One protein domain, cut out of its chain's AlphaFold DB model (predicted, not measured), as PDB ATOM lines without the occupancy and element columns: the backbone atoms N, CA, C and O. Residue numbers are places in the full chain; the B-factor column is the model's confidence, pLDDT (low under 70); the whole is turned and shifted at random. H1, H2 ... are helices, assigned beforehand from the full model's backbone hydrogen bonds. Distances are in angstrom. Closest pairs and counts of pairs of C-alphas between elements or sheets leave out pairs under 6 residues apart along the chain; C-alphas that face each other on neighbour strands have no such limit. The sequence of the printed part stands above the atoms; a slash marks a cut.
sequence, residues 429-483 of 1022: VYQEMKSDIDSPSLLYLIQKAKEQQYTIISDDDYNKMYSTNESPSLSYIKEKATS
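This is residues 429 to 483 of the 1022 residues of the protein "Similar to Saccharomyces cerevisiae YDR150W NUM1 Protein required for nuclear migration, localizes to the mother cell cortex and the bud tip" of Kazachstania saulgeensis (UniProt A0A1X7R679). Four short helices are strung out one after another in an open zigzag, with no helix packed on another. H3, the longest, and H1 run roughly along the long axis, while H2 and H4 stand across it. The printed part has 55 residues, with H1, H2, H3 and H4 in chain order and no named strand; its class is all helix. It is extended, a rod spanning 60 by 19 by 12 A, with a radius of gyration of the C-alphas of 18.9 A.

H3, residues 459 to 470, measures 16.0 A from first to last C-alpha. H2 is residues 442 to 451, 14.1 A, and H1 is residues 429 to 438, 14.0 A, beginning at C-alpha 429 (127.235, 90.557, 113.691). H4, residues 474 to 483, measures 14.3 A and ends at C-alpha 483 (87.709, 131.947, 119.923).

H3 is apart from H1, H2 and H4. H2 and H4 are apart, as are H1 and H4. H1 and H2 are only just apart, their closest C-alphas 8.1 A from each other. In H1, H2, H3 and H4 every O i to N i+4 pair is within hydrogen-bond range.

The two C-alphas farthest apart, of Tyr 430 and Thr 482, are 60.6 A apart. The printed part has no cut and no long link. Mean pLDDT of the printed part is 71.7; 17 residues are under 70, among them 467 to 475.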
ATOM      1  N   VAL A 429     127.480  89.155 114.090       78.19
ATOM      2  CA  VAL A 429     127.235  90.557 113.691       78.19
ATOM      3  C   VAL A 429     126.591  90.635 112.304       78.19
ATOM      4  O   VAL A 429     125.725  91.473 112.072       78.19
ATOM      5  N   TYR A 430     126.943  89.734 111.382       77.75
ATOM      6  CA  TYR A 430     126.250  89.626 110.094       77.75
ATOM      7  C   TYR A 430     124.783  89.182 110.256       77.75
ATOM      8  O   TYR A 430     123.911  89.678 109.543       77.75
ATOM      9  N   GLN A 431     124.486  88.287 111.205       75.62
ATOM     10  CA  GLN A 431     123.110  87.897 111.533       75.62
ATOM     11  C   GLN A 431     122.337  89.018 112.242       75.62
ATOM     12  O   GLN A 431     121.169  89.219 111.921       75.62
ATOM     13  N   GLU A 432     122.980  89.778 113.129       77.38
ATOM     14  CA  GLU A 432     122.406  90.956 113.792       77.38
ATOM     15  C   GLU A 432     122.046  92.038 112.760       77.38
ATOM     16  O   GLU A 432     120.872  92.390 112.632       77.38
ATOM     17  N   MET A 433     123.004  92.445 111.915       76.56
ATOM     18  CA  MET A 433     122.774  93.372 110.795       76.56
ATOM     19  C   MET A 433     121.674  92.886 109.848       76.56
ATOM     20  O   MET A 433     120.858  93.686 109.395       76.56
ATOM     21  N   LYS A 434     121.617  91.579 109.555       76.50
ATOM     22  CA  LYS A 434     120.536  91.020 108.741       76.50
ATOM     23  C   LYS A 434     119.183  91.086 109.457       76.50
ATOM     24  O   LYS A 434     118.193  91.409 108.813       76.50
ATOM     25  N   SER A 435     119.120  90.840 110.765       74.56
ATOM     26  CA  SER A 435     117.869  90.928 111.532       74.56
ATOM     27  C   SER A 435     117.336  92.361 111.670       74.56
ATOM     28  O   SER A 435     116.120  92.553 111.624       74.56
ATOM     29  N   ASP A 436     118.222  93.361 111.734       74.50
ATOM     30  CA  ASP A 436     117.865  94.786 111.682       74.50
ATOM     31  C   ASP A 436     117.321  95.210 110.303       74.50
ATOM     32  O   ASP A 436     116.521  96.140 110.224       74.50
ATOM     33  N   ILE A 437     117.729  94.542 109.217       73.31
ATOM     34  CA  ILE A 437     117.260  94.820 107.847       73.31
ATOM     35  C   ILE A 437     115.957  94.067 107.536       73.31
ATOM     36  O   ILE A 437     114.996  94.674 107.069       73.31
ATOM     37  N   ASP A 438     115.910  92.760 107.809       75.56
ATOM     38  CA  ASP A 438     114.759  91.895 107.513       75.56
ATOM     39  C   ASP A 438     113.580  92.133 108.482       75.56
ATOM     40  O   ASP A 438     112.426  91.863 108.144       75.56
ATOM     41  N   SER A 439     113.855  92.606 109.705       70.31
ATOM     42  CA  SER A 439     112.861  92.773 110.778       70.31
ATOM     43  C   SER A 439     113.199  93.926 111.748       70.31
ATOM     44  O   SER A 439     113.334  93.696 112.955       70.31
ATOM     45  N   PRO A 440     113.331  95.178 111.263       75.25
ATOM     46  CA  PRO A 440     113.755  96.320 112.075       75.25
ATOM     47  C   PRO A 440     112.858  96.541 113.297       75.25
ATOM     48  O   PRO A 440     111.633  96.655 113.192       75.25
ATOM     49  N   SER A 441     113.471  96.661 114.478       74.38
ATOM     50  CA  SER A 441     112.721  96.903 115.712       74.38
ATOM     51  C   SER A 441     112.030  98.275 115.706       74.38
ATOM     52  O   SER A 441     112.560  99.265 115.195       74.38
ATOM     53  N   LEU A 442     110.862  98.378 116.350       69.94
ATOM     54  CA  LEU A 442     110.113  99.640 116.431       69.94
ATOM     55  C   LEU A 442     110.943 100.781 117.056       69.94
ATOM     56  O   LEU A 442     110.799 101.933 116.660       69.94
ATOM     57  N   LEU A 443     111.851 100.469 117.990       72.88
ATOM     58  CA  LEU A 443     112.768 101.450 118.580       72.88
ATOM     59  C   LEU A 443     113.829 101.933 117.580       72.88
ATOM     60  O   LEU A 443     114.083 103.136 117.514       72.88
ATOM     61  N   TYR A 444     114.396 101.028 116.774       74.56
ATOM     62  CA  TYR A 444     115.328 101.372 115.695       74.56
ATOM     63  C   TYR A 444     114.659 102.300 114.672       74.56
ATOM     64  O   TYR A 444     115.198 103.358 114.345       74.56
ATOM     65  N   LEU A 445     113.439 101.957 114.239       74.25
ATOM     66  CA  LEU A 445     112.650 102.773 113.314       74.25
ATOM     67  C   LEU A 445     112.323 104.153 113.901       74.25
ATOM     68  O   LEU A 445     112.566 105.161 113.239       74.25
ATOM     69  N   ILE A 446     111.840 104.228 115.147       76.88
ATOM     70  CA  ILE A 446     111.549 105.506 115.824       76.88
ATOM     71  C   ILE A 446     112.807 106.376 115.913       76.88
ATOM     72  O   ILE A 446     112.733 107.582 115.670       76.88
ATOM     73  N   GLN A 447     113.965 105.790 116.235       77.44
ATOM     74  CA  GLN A 447     115.214 106.542 116.300       77.44
ATOM     75  C   GLN A 447     115.655 107.037 114.914       77.44
ATOM     76  O   GLN A 447     115.960 108.221 114.776       77.44
ATOM     77  N   LYS A 448     115.641 106.186 113.880       76.38
ATOM     78  CA  LYS A 448     116.070 106.569 112.522       76.38
ATOM     79  C   LYS A 448     115.130 107.573 111.856       76.38
ATOM     80  O   LYS A 448     115.610 108.522 111.239       76.38
ATOM     81  N   ALA A 449     113.819 107.440 112.053       77.25
ATOM     82  CA  ALA A 449     112.849 108.445 111.627       77.25
ATOM     83  C   ALA A 449     113.131 109.799 112.298       77.25
ATOM     84  O   ALA A 449     113.243 110.813 111.612       77.25
ATOM     85  N   LYS A 450     113.351 109.804 113.620       76.94
ATOM     86  CA  LYS A 450     113.643 111.018 114.397       76.94
ATOM     87  C   LYS A 450     114.976 111.673 114.015       76.94
ATOM     88  O   LYS A 450     115.049 112.898 113.982       76.94
ATOM     89  N   GLU A 451     116.006 110.887 113.696       78.75
ATOM     90  CA  GLU A 451     117.274 111.383 113.133       78.75
ATOM     91  C   GLU A 451     117.061 112.093 111.780       78.75
ATOM     92  O   GLU A 451     117.733 113.084 111.502       78.75
ATOM     93  N   GLN A 452     116.076 111.660 110.982       73.31
ATOM     94  CA  GLN A 452     115.652 112.312 109.734       73.31
ATOM     95  C   GLN A 452     114.457 113.281 109.897       73.31
ATOM     96  O   GLN A 452     113.846 113.674 108.910       73.31
ATOM     97  N   GLN A 453     114.131 113.697 111.129       65.94
ATOM     98  CA  GLN A 453     113.029 114.614 111.477       65.94
ATOM     99  C   GLN A 453     111.597 114.114 111.176       65.94
ATOM    100  O   GLN A 453     110.632 114.845 111.403       65.94
ATOM    101  N   TYR A 454     111.425 112.858 110.758       71.38
ATOM    102  CA  TYR A 454     110.116 112.215 110.645       71.38
ATOM    103  C   TYR A 454     109.634 111.711 112.011       71.38
ATOM    104  O   TYR A 454     110.404 111.202 112.826       71.38
ATOM    105  N   THR A 455     108.330 111.819 112.258       68.06
ATOM    106  CA  THR A 455     107.676 111.196 113.417       68.06
ATOM    107  C   THR A 455     106.894 109.985 112.932       68.06
ATOM    108  O   THR A 455     106.024 110.133 112.079       68.06
ATOM    109  N   ILE A 456     107.187 108.800 113.471       70.06
ATOM    110  CA  ILE A 456     106.339 107.623 113.248       70.06
ATOM    111  C   ILE A 456     105.070 107.809 114.075       70.06
ATOM    112  O   ILE A 456     105.129 107.918 115.300       70.06
ATOM    113  N   ILE A 457     103.935 107.865 113.387       72.00
ATOM    114  CA  ILE A 457     102.595 107.946 113.965       72.00
ATOM    115  C   ILE A 457     101.938 106.585 113.715       72.00
ATOM    116  O   ILE A 457     102.087 106.031 112.629       72.00
ATOM    117  N   SER A 458     101.244 106.029 114.710       73.19
ATOM    118  CA  SER A 458     100.437 104.816 114.509       73.19
ATOM    119  C   SER A 458      99.283 105.111 113.550       73.19
ATOM    120  O   SER A 458      98.698 106.192 113.641       73.19
ATOM    121  N   ASP A 459      98.882 104.158 112.705       72.44
ATOM    122  CA  ASP A 459      97.696 104.308 111.846       72.44
ATOM    123  C   ASP A 459      96.457 104.696 112.669       72.44
ATOM    124  O   ASP A 459      95.674 105.551 112.262       72.44
ATOM    125  N   ASP A 460      96.323 104.163 113.887       72.94
ATOM    126  CA  ASP A 460      95.273 104.540 114.837       72.94
ATOM    127  C   ASP A 460      95.269 106.037 115.180       72.94
ATOM    128  O   ASP A 460      94.211 106.598 115.451       72.94
ATOM    129  N   ASP A 461      96.426 106.691 115.270       74.50
ATOM    130  CA  ASP A 461      96.536 108.113 115.622       74.50
ATOM    131  C   ASP A 461      96.495 109.006 114.377       74.50
ATOM    132  O   ASP A 461      95.853 110.058 114.408       74.50
ATOM    133  N   TYR A 462      97.058 108.547 113.256       74.50
ATOM    134  CA  TYR A 462      96.877 109.183 111.952       74.50
ATOM    135  C   TYR A 462      95.389 109.253 111.583       74.50
ATOM    136  O   TYR A 462      94.874 110.334 111.299       74.50
ATOM    137  N   ASN A 463      94.658 108.141 111.708       73.88
ATOM    138  CA  ASN A 463      93.224 108.072 111.428       73.88
ATOM    139  C   ASN A 463      92.389 108.959 112.371       73.88
ATOM    140  O   ASN A 463      91.402 109.551 111.928       73.88
ATOM    141  N   LYS A 464      92.787 109.133 113.643       72.25
ATOM    142  CA  LYS A 464      92.152 110.107 114.557       72.25
ATOM    143  C   LYS A 464      92.364 111.548 114.084       72.25
ATOM    144  O   LYS A 464      91.409 112.328 114.069       72.25
ATOM    145  N   MET A 465      93.587 111.905 113.682       68.62
ATOM    146  CA  MET A 465      93.887 113.242 113.158       68.62
ATOM    147  C   MET A 465      93.143 113.501 111.842       68.62
ATOM    148  O   MET A 465      92.497 114.537 111.713       68.62
ATOM    149  N   TYR A 466      93.146 112.533 110.923       71.69
ATOM    150  CA  TYR A 466      92.432 112.586 109.647       71.69
ATOM    151  C   TYR A 466      90.919 112.787 109.848       71.69
ATOM    152  O   TYR A 466      90.345 113.753 109.345       71.69
ATOM    153  N   SER A 467      90.287 111.957 110.688       64.94
ATOM    154  CA  SER A 467      88.849 112.042 111.008       64.94
ATOM    155  C   SER A 467      88.448 113.398 111.606       64.94
ATOM    156  O   SER A 467      87.370 113.918 111.312       64.94
ATOM    157  N   THR A 468      89.331 113.989 112.421       65.31
ATOM    158  CA  THR A 468      89.131 115.315 113.029       65.31
ATOM    159  C   THR A 468      89.198 116.445 111.994       65.31
ATOM    160  O   THR A 468      88.567 117.482 112.188       65.31
ATOM    161  N   ASN A 469      89.948 116.251 110.905       63.97
ATOM    162  CA  ASN A 469      90.228 117.278 109.902       63.97
ATOM    163  C   ASN A 469      89.218 117.275 108.739       63.97
ATOM    164  O   ASN A 469      88.813 118.348 108.303       63.97
ATOM    165  N   GLU A 470      88.778 116.102 108.264       64.25
ATOM    166  CA  GLU A 470      87.778 116.009 107.180       64.25
ATOM    167  C   GLU A 470      86.324 116.132 107.663       64.25
ATOM    168  O   GLU A 470      85.459 116.564 106.904       64.25
ATOM    169  N   SER A 471      86.035 115.791 108.926       57.41
ATOM    170  CA  SER A 471      84.678 115.877 109.494       57.41
ATOM    171  C   SER A 471      84.605 116.609 110.851       57.41
ATOM    172  O   SER A 471      84.063 116.074 111.824       57.41
ATOM    173  N   PRO A 472      85.140 117.845 110.964       66.94
ATOM    174  CA  PRO A 472      85.135 118.596 112.215       66.94
ATOM    175  C   PRO A 472      83.707 118.840 112.719       66.94
ATOM    176  O   PRO A 472      82.839 119.345 112.006       66.94
ATOM    177  N   SER A 473      83.459 118.493 113.982       66.06
ATOM    178  CA  SER A 473      82.122 118.577 114.570       66.06
ATOM    179  C   SER A 473      81.612 120.020 114.663       66.06
ATOM    180  O   SER A 473      82.361 120.968 114.909       66.06
ATOM    181  N   LEU A 474      80.295 120.196 114.520       63.56
ATOM    182  CA  LEU A 474      79.639 121.512 114.524       63.56
ATOM    183  C   LEU A 474      79.856 122.291 115.844       63.56
ATOM    184  O   LEU A 474      79.780 123.518 115.865       63.56
ATOM    185  N   SER A 475      80.161 121.591 116.942       64.56
ATOM    186  CA  SER A 475      80.628 122.178 118.203       64.56
ATOM    187  C   SER A 475      82.069 122.693 118.109       64.56
ATOM    188  O   SER A 475      82.304 123.850 118.452       64.56
ATOM    189  N   TYR A 476      83.006 121.893 117.588       70.88
ATOM    190  CA  TYR A 476      84.414 122.279 117.425       70.88
ATOM    191  C   TYR A 476      84.573 123.516 116.528       70.88
ATOM    192  O   TYR A 476      85.302 124.445 116.875       70.88
ATOM    193  N   ILE A 477      83.832 123.579 115.414       68.19
ATOM    194  CA  ILE A 477      83.837 124.745 114.515       68.19
ATOM    195  C   ILE A 477      83.307 125.994 115.239       68.19
ATOM    196  O   ILE A 477      83.914 127.059 115.140       68.19
ATOM    197  N   LYS A 478      82.209 125.884 116.002       68.06
ATOM    198  CA  LYS A 478      81.639 127.022 116.747       68.06
ATOM    199  C   LYS A 478      82.560 127.520 117.862       68.06
ATOM    200  O   LYS A 478      82.685 128.731 118.044       68.06
ATOM    201  N   GLU A 479      83.233 126.620 118.572       72.69
ATOM    202  CA  GLU A 479      84.209 126.971 119.609       72.69
ATOM    203  C   GLU A 479      85.438 127.663 118.996       72.69
ATOM    204  O   GLU A 479      85.825 128.749 119.427       72.69
ATOM    205  N   LYS A 480      85.991 127.113 117.905       68.88
ATOM    206  CA  LYS A 480      87.091 127.743 117.159       68.88
ATOM    207  C   LYS A 480      86.707 129.117 116.606       68.88
ATOM    208  O   LYS A 480      87.449 130.072 116.827       68.88
ATOM    209  N   ALA A 481      85.558 129.248 115.946       67.12
ATOM    210  CA  ALA A 481      85.103 130.515 115.374       67.12
ATOM    211  C   ALA A 481      84.882 131.592 116.449       67.12
ATOM    212  O   ALA A 481      85.394 132.704 116.309       67.12
ATOM    213  N   THR A 482      84.230 131.253 117.569       70.56
ATOM    214  CA  THR A 482      84.051 132.200 118.685       70.56
ATOM    215  C   THR A 482      85.380 132.568 119.352       70.56
ATOM    216  O   THR A 482      85.578 133.738 119.672       70.56
ATOM    217  N   SER A 483      86.343 131.639 119.458       71.00
ATOM    218  CA  SER A 483      87.709 131.947 119.923       71.00
ATOM    219  C   SER A 483      88.499 132.881 118.988       71.00
ATOM    220  O   SER A 483      89.421 133.560 119.432       71.00
TER     221      SER A 483